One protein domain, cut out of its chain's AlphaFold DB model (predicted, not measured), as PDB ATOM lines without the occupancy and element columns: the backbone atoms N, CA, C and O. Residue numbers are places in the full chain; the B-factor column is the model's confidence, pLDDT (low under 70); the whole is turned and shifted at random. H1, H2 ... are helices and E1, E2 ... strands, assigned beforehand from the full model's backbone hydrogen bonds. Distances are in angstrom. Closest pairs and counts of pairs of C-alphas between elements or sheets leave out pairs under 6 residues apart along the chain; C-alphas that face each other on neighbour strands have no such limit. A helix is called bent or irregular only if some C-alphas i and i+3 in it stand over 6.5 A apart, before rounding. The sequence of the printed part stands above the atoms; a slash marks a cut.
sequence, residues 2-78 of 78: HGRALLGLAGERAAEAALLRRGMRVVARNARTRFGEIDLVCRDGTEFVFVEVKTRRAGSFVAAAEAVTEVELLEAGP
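AT A GLANCE: This is residues 2 to 78 of the 78 residues of the protein "YraN family protein" of Chloroflexi bacterium (UniProt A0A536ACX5). One helix, H1, packs on one face of a small, twisted sheet of three strands, E1, E2 and E3, and a long stretch without a named element, residues 52 to 78, leaves E3, folds back in a loop that sticks out at residues 58 to 63, and runs the other way to the chain's end. The strands E1 and E2 are both bent partway along, and H1 runs along the strands, over E1 and E2, with its residues 8 to 20 near the sheet. The printed part has 77 residues with one named helix and three named strands in the order H1, E1, E2, E3; the sheet runs E1, E2, E3 and is antiparallel throughout, and the class is mixed, helices and strands. The whole is only just loose, close to compact, with a radius of gyration of the C-alphas of 14.0 A, and its elongated outline spans 47 by 27 by 19 A.

IN THESE COORDINATES: The printed part begins at His 2, and H1 follows as residues 3 to 21, from C-alpha 3 at (97.793, 110.086, 152.300) to C-alpha 21 at (119.793, 93.838, 150.856), 27.4 A from first to last C-alpha. After three residues comes E1, residues 25 to 33, 19.8 A from first to last C-alpha; it bends by 74 degrees at residue 30. E2 is residues 36 to 44, 22.5 A from first to last C-alpha, and it bends by 64 degrees at residue 39. E3 is residues 47 to 51, 12.8 A from first to last C-alpha, and ends with C-alpha 51 at (119.447, 108.552, 147.890). Residues 52 to 78, 27 residues, hold no named element and end at C-alpha 78, (140.739, 122.259, 159.538).

HOW THE PARTS SIT: The sheet is a meander, each strand the antiparallel neighbour of the one before, with E1 and E3 as edge strands and E2 as the inner strand. E1 and E2 form a hairpin, with 160 degrees between their N-to-C directions. The C-alphas of Val 26 and Cys 42 face each other at 4.3 A, and N 27 and O 41, 2.8 A apart, and N 43 and O 25, 2.7 A apart, are within hydrogen-bond range. E2 and E3 form a second hairpin, with 139 degrees between their directions. The C-alphas of Val 41 and Phe 50 face each other at 4.8 A, and N 42 and O 49, 2.8 A apart, are within hydrogen-bond range. The C-alphas of the sheet lie up to 5.7 A off the best plane through them. H1 is on this sheet at a height over the sheet of 10.2 A; H1 and the sheet E1, E2, E3 are two layers, a helix on one face of a sheet. It lies over E1 and E2, and on the local plane its line and that of E2 stand at 7 degrees, along the strands. The closest C-alphas of H1 and E1 are those of Glu 16 and Val 26, 7.2 A apart; those of H1 and E2 are Glu 12 and Asp 39, 7.3 A apart. In H1 every O i to N i+4 pair is within hydrogen-bond range.

THE WHOLE: The two C-alphas farthest apart are those of Gly 59 and Pro 78, 49.6 A, and the C-alphas of His 2 and Pro 78 are 44.8 A apart. The printed part has no cut, and the links H1 to E1, E1 to E2 and E2 to E3 are tight. Residues 58 to 63 stand free. The mean pLDDT of the printed part is 73.5; it is under 70 in 29 residues, 2 to 7 and 56 to 78, while E1 has a mean of 91.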
ATOM      1  N   HIS A   2      96.331 113.383 154.633       47.56
ATOM      2  CA  HIS A   2      97.265 112.452 155.309       47.56
ATOM      3  C   HIS A   2      97.881 111.367 154.401       47.56
ATOM      4  O   HIS A   2      98.836 110.703 154.786       47.56
ATOM      5  N   GLY A   3      97.372 111.190 153.176       50.75
ATOM      6  CA  GLY A   3      97.793 110.086 152.300       50.75
ATOM      7  C   GLY A   3      99.175 110.244 151.656       50.75
ATOM      8  O   GLY A   3      99.780 109.244 151.290       50.75
ATOM      9  N   ARG A   4      99.695 111.475 151.514       58.56
ATOM     10  CA  ARG A   4     101.010 111.722 150.884       58.56
ATOM     11  C   ARG A   4     102.176 111.398 151.825       58.56
ATOM     12  O   ARG A   4     103.158 110.835 151.367       58.56
ATOM     13  N   ALA A   5     102.033 111.685 153.121       62.94
ATOM     14  CA  ALA A   5     103.070 111.424 154.122       62.94
ATOM     15  C   ALA A   5     103.255 109.921 154.392       62.94
ATOM     16  O   ALA A   5     104.379 109.431 154.435       62.94
ATOM     17  N   LEU A   6     102.151 109.168 154.497       64.50
ATOM     18  CA  LEU A   6     102.205 107.711 154.677       64.50
ATOM     19  C   LEU A   6     102.806 106.999 153.459       64.50
ATOM     20  O   LEU A   6     103.552 106.036 153.620       64.50
ATOM     21  N   LEU A   7     102.499 107.483 152.249       68.69
ATOM     22  CA  LEU A   7     103.079 106.948 151.020       68.69
ATOM     23  C   LEU A   7     104.589 107.215 150.958       68.69
ATOM     24  O   LEU A   7     105.329 106.296 150.624       68.69
ATOM     25  N   GLY A   8     105.029 108.425 151.329       75.31
ATOM     26  CA  GLY A   8     106.447 108.791 151.439       75.31
ATOM     27  C   GLY A   8     107.215 107.860 152.376       75.31
ATOM     28  O   GLY A   8     108.130 107.171 151.934       75.31
ATOM     29  N   LEU A   9     106.732 107.708 153.613       81.19
ATOM     30  CA  LEU A   9     107.359 106.844 154.618       81.19
ATOM     31  C   LEU A   9     107.445 105.372 154.178       81.19
ATOM     32  O   LEU A   9     108.430 104.685 154.451       81.19
ATOM     33  N   ALA A  10     106.406 104.860 153.514       84.88
ATOM     34  CA  ALA A  10     106.423 103.498 152.987       84.88
ATOM     35  C   ALA A  10     107.492 103.326 151.896       84.88
ATOM     36  O   ALA A  10     108.173 102.301 151.859       84.88
ATOM     37  N   GLY A  11     107.668 104.336 151.043       85.19
ATOM     38  CA  GLY A  11     108.737 104.356 150.053       85.19
ATOM     39  C   GLY A  11     110.125 104.419 150.666       85.19
ATOM     40  O   GLY A  11     110.985 103.649 150.249       85.19
ATOM     41  N   GLU A  12     110.333 105.274 151.670       85.38
ATOM     42  CA  GLU A  12     111.621 105.393 152.369       85.38
ATOM     43  C   GLU A  12     112.031 104.051 152.976       85.38
ATOM     44  O   GLU A  12     113.140 103.574 152.746       85.38
ATOM     45  N   ARG A  13     111.101 103.372 153.657       88.75
ATOM     46  CA  ARG A  13     111.340 102.036 154.223       88.75
ATOM     47  C   ARG A  13     111.643 100.987 153.156       88.75
ATOM     48  O   ARG A  13     112.498 100.127 153.365       88.75
ATOM     49  N   ALA A  14     110.939 101.025 152.025       87.31
ATOM     50  CA  ALA A  14     111.173 100.093 150.927       87.31
ATOM     51  C   ALA A  14     112.549 100.310 150.279       87.31
ATOM     52  O   ALA A  14     113.249  99.333 149.999       87.31
ATOM     53  N   ALA A  15     112.943 101.573 150.087       86.94
ATOM     54  CA  ALA A  15     114.260 101.953 149.596       86.94
ATOM     55  C   ALA A  15     115.353 101.505 150.572       86.94
ATOM     56  O   ALA A  15     116.278 100.803 150.171       86.94
ATOM     57  N   GLU A  16     115.193 101.799 151.863       89.69
ATOM     58  CA  GLU A  16     116.124 101.386 152.911       89.69
ATOM     59  C   GLU A  16     116.341  99.867 152.907       89.69
ATOM     60  O   GLU A  16     117.472  99.386 152.841       89.69
ATOM     61  N   ALA A  17     115.254  99.092 152.894       89.12
ATOM     62  CA  ALA A  17     115.331  97.638 152.867       89.12
ATOM     63  C   ALA A  17     116.021  97.105 151.599       89.12
ATOM     64  O   ALA A  17     116.698  96.078 151.652       89.12
ATOM     65  N   ALA A  18     115.851  97.770 150.452       87.00
ATOM     66  CA  ALA A  18     116.535  97.398 149.217       87.00
ATOM     67  C   ALA A  18     118.043  97.681 149.282       87.00
ATOM     68  O   ALA A  18     118.827  96.828 148.866       87.00
ATOM     69  N   LEU A  19     118.443  98.823 149.845       88.00
ATOM     70  CA  LEU A  19     119.845  99.214 150.023       88.00
ATOM     71  C   LEU A  19     120.560  98.268 150.997       88.00
ATOM     72  O   LEU A  19     121.631  97.755 150.682       88.00
ATOM     73  N   LEU A  20     119.915  97.932 152.120       88.50
ATOM     74  CA  LEU A  20     120.431  96.946 153.076       88.50
ATOM     75  C   LEU A  20     120.614  95.563 152.432       88.50
ATOM     76  O   LEU A  20     121.639  94.917 152.639       88.50
ATOM     77  N   ARG A  21     119.660  95.106 151.603       90.62
ATOM     78  CA  ARG A  21     119.793  93.838 150.856       90.62
ATOM     79  C   ARG A  21     120.916  93.855 149.820       90.62
ATOM     80  O   ARG A  21     121.428  92.792 149.491       90.62
ATOM     81  N   ARG A  22     121.292  95.031 149.310       88.81
ATOM     82  CA  ARG A  22     122.452  95.218 148.425       88.81
ATOM     83  C   ARG A  22     123.785  95.276 149.186       88.81
ATOM     84  O   ARG A  22     124.818  95.413 148.553       88.81
ATOM     85  N   GLY A  23     123.775  95.148 150.516       91.44
ATOM     86  CA  GLY A  23     124.982  95.186 151.348       91.44
ATOM     87  C   GLY A  23     125.417  96.596 151.753       91.44
ATOM     88  O   GLY A  23     126.431  96.751 152.431       91.44
ATOM     89  N   MET A  24     124.642  97.620 151.394       92.69
ATOM     90  CA  MET A  24     124.936  98.998 151.771       92.69
ATOM     91  C   MET A  24     124.543  99.245 153.226       92.69
ATOM     92  O   MET A  24     123.559  98.701 153.733       92.69
ATOM     93  N   ARG A  25     125.272 100.135 153.899       94.00
ATOM     94  CA  ARG A  25     124.954 100.572 155.261       94.00
ATOM     95  C   ARG A  25     124.297 101.941 155.239       94.00
ATOM     96  O   ARG A  25     124.930 102.918 154.861       94.00
ATOM     97  N   VAL A  26     123.073 102.041 155.735       92.56
ATOM     98  CA  VAL A  26     122.397 103.331 155.936       92.56
ATOM     99  C   VAL A  26     123.026 104.031 157.143       92.56
ATOM    100  O   VAL A  26     123.065 103.466 158.236       92.56
ATOM    101  N   VAL A  27     123.545 105.243 156.949       95.19
ATOM    102  CA  VAL A  27     124.231 106.032 157.989       95.19
ATOM    103  C   VAL A  27     123.434 107.252 158.444       95.19
ATOM    104  O   VAL A  27     123.622 107.702 159.570       95.19
ATOM    105  N   ALA A  28     122.518 107.760 157.617       93.38
ATOM    106  CA  ALA A  28     121.571 108.799 158.009       93.38
ATOM    107  C   ALA A  28     120.248 108.656 157.247       93.38
ATOM    108  O   ALA A  28     120.214 108.113 156.142       93.38
ATOM    109  N   ARG A  29     119.170 109.158 157.853       91.94
ATOM    110  CA  ARG A  29     117.829 109.280 157.263       91.94
ATOM    111  C   ARG A  29     117.350 110.719 157.448       91.94
ATOM    112  O   ARG A  29     117.647 111.286 158.502       91.94
ATOM    113  N   ASN A  30     116.619 111.275 156.485       90.38
ATOM    114  CA  ASN A  30     116.093 112.647 156.510       90.38
ATOM    115  C   ASN A  30     117.185 113.668 156.884       90.38
ATOM    116  O   ASN A  30     117.048 114.489 157.798       90.38
ATOM    117  N   ALA A  31     118.343 113.530 156.233       89.88
ATOM    118  CA  ALA A  31     119.545 114.285 156.536       89.88
ATOM    119  C   ALA A  31     119.400 115.726 156.041       89.88
ATOM    120  O   ALA A  31     119.189 115.978 154.857       89.88
ATOM    121  N   ARG A  32     119.550 116.687 156.953       89.81
ATOM    122  CA  ARG A  32     119.467 118.115 156.635       89.81
ATOM    123  C   ARG A  32     120.848 118.685 156.360       89.81
ATOM    124  O   ARG A  32     121.774 118.508 157.146       89.81
ATOM    125  N   THR A  33     120.955 119.420 155.266       84.94
ATOM    126  CA  THR A  33     122.154 120.149 154.855       84.94
ATOM    127  C   THR A  33     121.817 121.630 154.683       84.94
ATOM    128  O   THR A  33     120.648 122.019 154.666       84.94
ATOM    129  N   ARG A  34     122.833 122.476 154.483       87.62
ATOM    130  CA  ARG A  34     122.614 123.894 154.140       87.62
ATOM    131  C   ARG A  34     121.876 124.103 152.808       87.62
ATOM    132  O   ARG A  34     121.399 125.201 152.556       87.62
ATOM    133  N   PHE A  35     121.824 123.078 151.957       82.88
ATOM    134  CA  PHE A  35     121.276 123.149 150.602       82.88
ATOM    135  C   PHE A  35     119.924 122.451 150.446       82.88
ATOM    136  O   PHE A  35     119.303 122.568 149.395       82.88
ATOM    137  N   GLY A  36     119.462 121.731 151.468       86.62
ATOM    138  CA  GLY A  36     118.229 120.956 151.397       86.62
ATOM    139  C   GLY A  36     118.268 119.705 152.262       86.62
ATOM    140  O   GLY A  36     119.125 119.554 153.136       86.62
ATOM    141  N   GLU A  37     117.318 118.818 152.004       86.75
ATOM    142  CA  GLU A  37     117.154 117.531 152.674       86.75
ATOM    143  C   GLU A  37     117.561 116.392 151.733       86.75
ATOM    144  O   GLU A  37     117.435 116.523 150.518       86.75
ATOM    145  N   ILE A  38     118.093 115.312 152.304       87.50
ATOM    146  CA  ILE A  38     118.422 114.064 151.616       87.50
ATOM    147  C   ILE A  38     117.727 112.933 152.370       87.50
ATOM    148  O   ILE A  38     117.977 112.755 153.568       87.50
ATOM    149  N   ASP A  39     116.900 112.148 151.683       88.81
ATOM    150  CA  ASP A  39     116.081 111.118 152.334       88.81
ATOM    151  C   ASP A  39     116.933 110.033 153.008       88.81
ATOM    152  O   ASP A  39     116.710 109.706 154.175       88.81
ATOM    153  N   LEU A  40     117.945 109.488 152.320       89.44
ATOM    154  CA  LEU A  40     118.879 108.515 152.901       89.44
ATOM    155  C   LEU A  40     120.328 108.810 152.501       89.44
ATOM    156  O   LEU A  40     120.631 109.126 151.353       89.44
ATOM    157  N   VAL A  41     121.247 108.610 153.445       91.69
ATOM    158  CA  VAL A  41     122.692 108.579 153.189       91.69
ATOM    159  C   VAL A  41     123.199 107.189 153.521       91.69
ATOM    160  O   VAL A  41     122.967 106.686 154.624       91.69
ATOM    161  N   CYS A  42     123.892 106.566 152.577       91.94
ATOM    162  CA  CYS A  42     124.408 105.210 152.688       91.94
ATOM    163  C   CYS A  42     125.925 105.164 152.507       91.94
ATOM    164  O   CYS A  42     126.536 106.081 151.962       91.94
ATOM    165  N   ARG A  43     126.525 104.070 152.968       92.88
ATOM    166  CA  ARG A  43     127.911 103.681 152.733       92.88
ATOM    167  C   ARG A  43     127.936 102.402 151.913       92.88
ATOM    168  O   ARG A  43     127.326 101.415 152.331       92.88
ATOM    169  N   ASP A  44     128.670 102.436 150.812       87.88
ATOM    170  CA  ASP A  44     129.057 101.264 150.032       87.88
ATOM    171  C   ASP A  44     130.586 101.205 150.017       87.88
ATOM    172  O   ASP A  44     131.249 102.068 149.444       87.88
ATOM    173  N   GLY A  45     131.164 100.302 150.811       88.75
ATOM    174  CA  GLY A  45     132.597 100.334 151.114       88.75
ATOM    175  C   GLY A  45     133.067 101.709 151.622       88.75
ATOM    176  O   GLY A  45     132.667 102.167 152.700       88.75
ATOM    177  N   THR A  46     133.937 102.359 150.846       88.88
ATOM    178  CA  THR A  46     134.531 103.678 151.129       88.88
ATOM    179  C   THR A  46     133.756 104.850 150.535       88.88
ATOM    180  O   THR A  46     134.113 105.999 150.797       88.88
ATOM    181  N   GLU A  47     132.680 104.594 149.802       86.88
ATOM    182  CA  GLU A  47     131.892 105.613 149.114       86.88
ATOM    183  C   GLU A  47     130.671 106.019 149.941       86.88
ATOM    184  O   GLU A  47     130.163 105.248 150.765       86.88
ATOM    185  N   PHE A  48     130.211 107.254 149.742       87.81
ATOM    186  CA  PHE A  48     128.918 107.714 150.237       87.81
ATOM    187  C   PHE A  48     127.922 107.770 149.088       87.81
ATOM    188  O   PHE A  48     128.197 108.366 148.053       87.81
ATOM    189  N   VAL A  49     126.739 107.203 149.313       86.94
ATOM    190  CA  VAL A  49     125.643 107.216 148.345       86.94
ATOM    191  C   VAL A  49     124.475 107.992 148.934       86.94
ATOM    192  O   VAL A  49     123.942 107.630 149.985       86.94
ATOM    193  N   PHE A  50     124.086 109.067 148.257       87.06
ATOM    194  CA  PHE A  50     122.948 109.904 148.621       87.06
ATOM    195  C   PHE A  50     121.730 109.451 147.823       87.06
ATOM    196  O   PHE A  50     121.789 109.359 146.600       87.06
ATOM    197  N   VAL A  51     120.636 109.139 148.509       85.69
ATOM    198  CA  VAL A  51     119.447 108.552 147.890       85.69
ATOM    199  C   VAL A  51     118.254 109.460 148.132       85.69
ATOM    200  O   VAL A  51     117.888 109.720 149.274       85.69
ATOM    201  N   GLU A  52     117.637 109.879 147.030       85.06
ATOM    202  CA  GLU A  52     116.364 110.593 147.005       85.06
ATOM    203  C   GLU A  52     115.234 109.606 146.675       85.06
ATOM    204  O   GLU A  52     115.231 108.951 145.624       85.06
ATOM    205  N   VAL A  53     114.248 109.494 147.555       84.81
ATOM    206  CA  VAL A  53     113.152 108.533 147.480       84.81
ATOM    207  C   VAL A  53     111.930 109.171 146.831       84.81
ATOM    208  O   VAL A  53     111.150 109.914 147.423       84.81
ATOM    209  N   LYS A  54     111.670 108.794 145.579       81.38
ATOM    210  CA  LYS A  54     110.489 109.263 144.845       81.38
ATOM    211  C   LYS A  54     109.374 108.228 144.877       81.38
ATOM    212  O   LYS A  54     109.360 107.286 144.090       81.38
ATOM    213  N   THR A  55     108.387 108.443 145.745       74.38
ATOM    214  CA  THR A  55     107.164 107.627 145.770       74.38
ATOM    215  C   THR A  55     106.164 108.109 144.724       74.38
ATOM    216  O   THR A  55     105.856 109.297 144.615       74.38
ATOM    217  N   ARG A  56     105.650 107.190 143.899       69.56
ATOM    218  CA  ARG A  56     104.634 107.483 142.878       69.56
ATOM    219  C   ARG A  56     103.515 106.447 142.943       69.56
ATOM    220  O   ARG A  56     103.707 105.339 143.434       69.56
ATOM    221  N   ARG A  57     102.322 106.822 142.474       66.19
ATOM    222  CA  ARG A  57     101.177 105.903 142.378       66.19
ATOM    223  C   ARG A  57     101.394 104.897 141.243       66.19
ATOM    224  O   ARG A  57     102.078 105.204 140.269       66.19
ATOM    225  N   ALA A  58     100.775 103.723 141.367       55.91
ATOM    226  CA  ALA A  58     100.786 102.695 140.328       55.91
ATOM    227  C   ALA A  58     100.364 103.285 138.966       55.91
ATOM    228  O   ALA A  58      99.352 103.981 138.887       55.91
ATOM    229  N   GLY A  59     101.168 103.039 137.922       53.47
ATOM    230  CA  GLY A  59     100.968 103.561 136.560       53.47
ATOM    231  C   GLY A  59     102.036 104.545 136.060       53.47
ATOM    232  O   GLY A  59     102.038 104.881 134.880       53.47
ATOM    233  N   SER A  60     102.973 105.000 136.903       54.47
ATOM    234  CA  SER A  60     104.092 105.839 136.449       54.47
ATOM    235  C   SER A  60     105.270 104.988 135.955       54.47
ATOM    236  O   SER A  60     106.004 104.421 136.763       54.47
ATOM    237  N   PHE A  61     105.466 104.915 134.640       42.22
ATOM    238  CA  PHE A  61     106.582 104.218 133.994       42.22
ATOM    239  C   PHE A  61     107.890 105.016 134.110       42.22
ATOM    240  O   PHE A  61     108.158 105.863 133.266       42.22
ATOM    241  N   VAL A  62     108.706 104.758 135.137       41.41
ATOM    242  CA  VAL A  62     110.163 105.016 135.127       41.41
ATOM    243  C   VAL A  62     110.821 103.987 136.052       41.41
ATOM    244  O   VAL A  62     110.349 103.792 137.173       41.41
ATOM    245  N   ALA A  63     111.881 103.318 135.591       42.88
ATOM    246  CA  ALA A  63     112.709 102.445 136.425       42.88
ATOM    247  C   ALA A  63     113.301 103.232 137.612       42.88
ATOM    248  O   ALA A  63     113.525 104.437 137.495       42.88
ATOM    249  N   ALA A  64     113.540 102.570 138.749       45.06
ATOM    250  CA  ALA A  64     114.239 103.174 139.884       45.06
ATOM    251  C   ALA A  64     115.625 103.632 139.407       45.06
ATOM    252  O   ALA A  64     116.509 102.809 139.194       45.06
ATOM    253  N   ALA A  65     115.767 104.927 139.128       46.34
ATOM    254  CA  ALA A  65     116.988 105.473 138.569       46.34
ATOM    255  C   ALA A  65     118.082 105.448 139.641       46.34
ATOM    256  O   ALA A  65     117.942 106.080 140.689       46.34
ATOM    257  N   GLU A  66     119.156 104.713 139.357       45.12
ATOM    258  CA  GLU A  66     120.465 104.889 139.979       45.12
ATOM    259  C   GLU A  66     120.945 106.309 139.679       45.12
ATOM    260  O   GLU A  66     121.339 106.626 138.561       45.12
ATOM    261  N   ALA A  67     120.881 107.183 140.677       43.28
ATOM    262  CA  ALA A  67     121.690 108.389 140.705       43.28
ATOM    263  C   ALA A  67     122.756 108.171 141.780       43.28
ATOM    264  O   ALA A  67     122.612 108.618 142.914       43.28
ATOM    265  N   VAL A  68     123.794 107.404 141.439       46.97
ATOM    266  CA  VAL A  68     125.032 107.374 142.221       46.97
ATOM    267  C   VAL A  68     125.827 108.587 141.760       46.97
ATOM    268  O   VAL A  68     126.510 108.546 140.741       46.97
ATOM    269  N   THR A  69     125.650 109.712 142.445       47.53
ATOM    270  CA  THR A  69     126.532 110.859 142.241       47.53
ATOM    271  C   THR A  69     127.789 110.600 143.056       47.53
ATOM    272  O   THR A  69     127.727 110.575 144.284       47.53
ATOM    273  N   GLU A  70     128.915 110.397 142.378       43.66
ATOM    274  CA  GLU A  70     130.236 110.434 142.998       43.66
ATOM    275  C   GLU A  70     130.442 111.851 143.547       43.66
ATOM    276  O   GLU A  70     130.571 112.820 142.798       43.66
ATOM    277  N   VAL A  71     130.353 112.004 144.867       48.34
ATOM    278  CA  VAL A  71     130.731 113.254 145.523       48.34
ATOM    279  C   VAL A  71     132.173 113.069 145.956       48.34
ATOM    280  O   VAL A  71     132.430 112.385 146.948       48.34
ATOM    281  N   GLU A  72     133.104 113.667 145.208       39.25
ATOM    282  CA  GLU A  72     134.462 113.882 145.703       39.25
ATOM    283  C   GLU A  72     134.345 114.537 147.078       39.25
ATOM    284  O   GLU A  72     133.733 115.600 147.244       39.25
ATOM    285  N   LEU A  73     134.888 113.857 148.087       44.69
ATOM    286  CA  LEU A  73     135.049 114.428 149.408       44.69
ATOM    287  C   LEU A  73     135.952 115.650 149.235       44.69
ATOM    288  O   LEU A  73     137.164 115.516 149.103       44.69
ATOM    289  N   LEU A  74     135.364 116.847 149.239       45.41
ATOM    290  CA  LEU A  74     136.110 118.030 149.634       45.41
ATOM    291  C   LEU A  74     136.608 117.717 151.040       45.41
ATOM    292  O   LEU A  74     135.800 117.631 151.967       45.41
ATOM    293  N   GLU A  75     137.909 117.454 151.154       42.41
ATOM    294  CA  GLU A  75     138.641 117.341 152.408       42.41
ATOM    295  C   GLU A  75     138.153 118.459 153.337       42.41
ATOM    296  O   GLU A  75     138.526 119.623 153.194       42.41
ATOM    297  N   ALA A  76     137.273 118.119 154.279       46.62
ATOM    298  CA  ALA A  76     136.958 118.984 155.401       46.62
ATOM    299  C   ALA A  76     138.116 118.846 156.396       46.62
ATOM    300  O   ALA A  76     137.961 118.292 157.485       46.62
ATOM    301  N   GLY A  77     139.302 119.270 155.963       41.69
ATOM    302  CA  GLY A  77     140.412 119.547 156.857       41.69
ATOM    303  C   GLY A  77     140.121 120.826 157.651       41.69
ATOM    304  O   GLY A  77     139.370 121.679 157.165       41.69
ATOM    305  N   PRO A  78     140.654 120.960 158.878       42.25
ATOM    306  CA  PRO A  78     140.739 122.259 159.538       42.25
ATOM    307  C   PRO A  78     141.578 123.260 158.731       42.25
ATOM    308  O   PRO A  78     142.489 122.821 157.991       42.25
TER     309      PRO A  78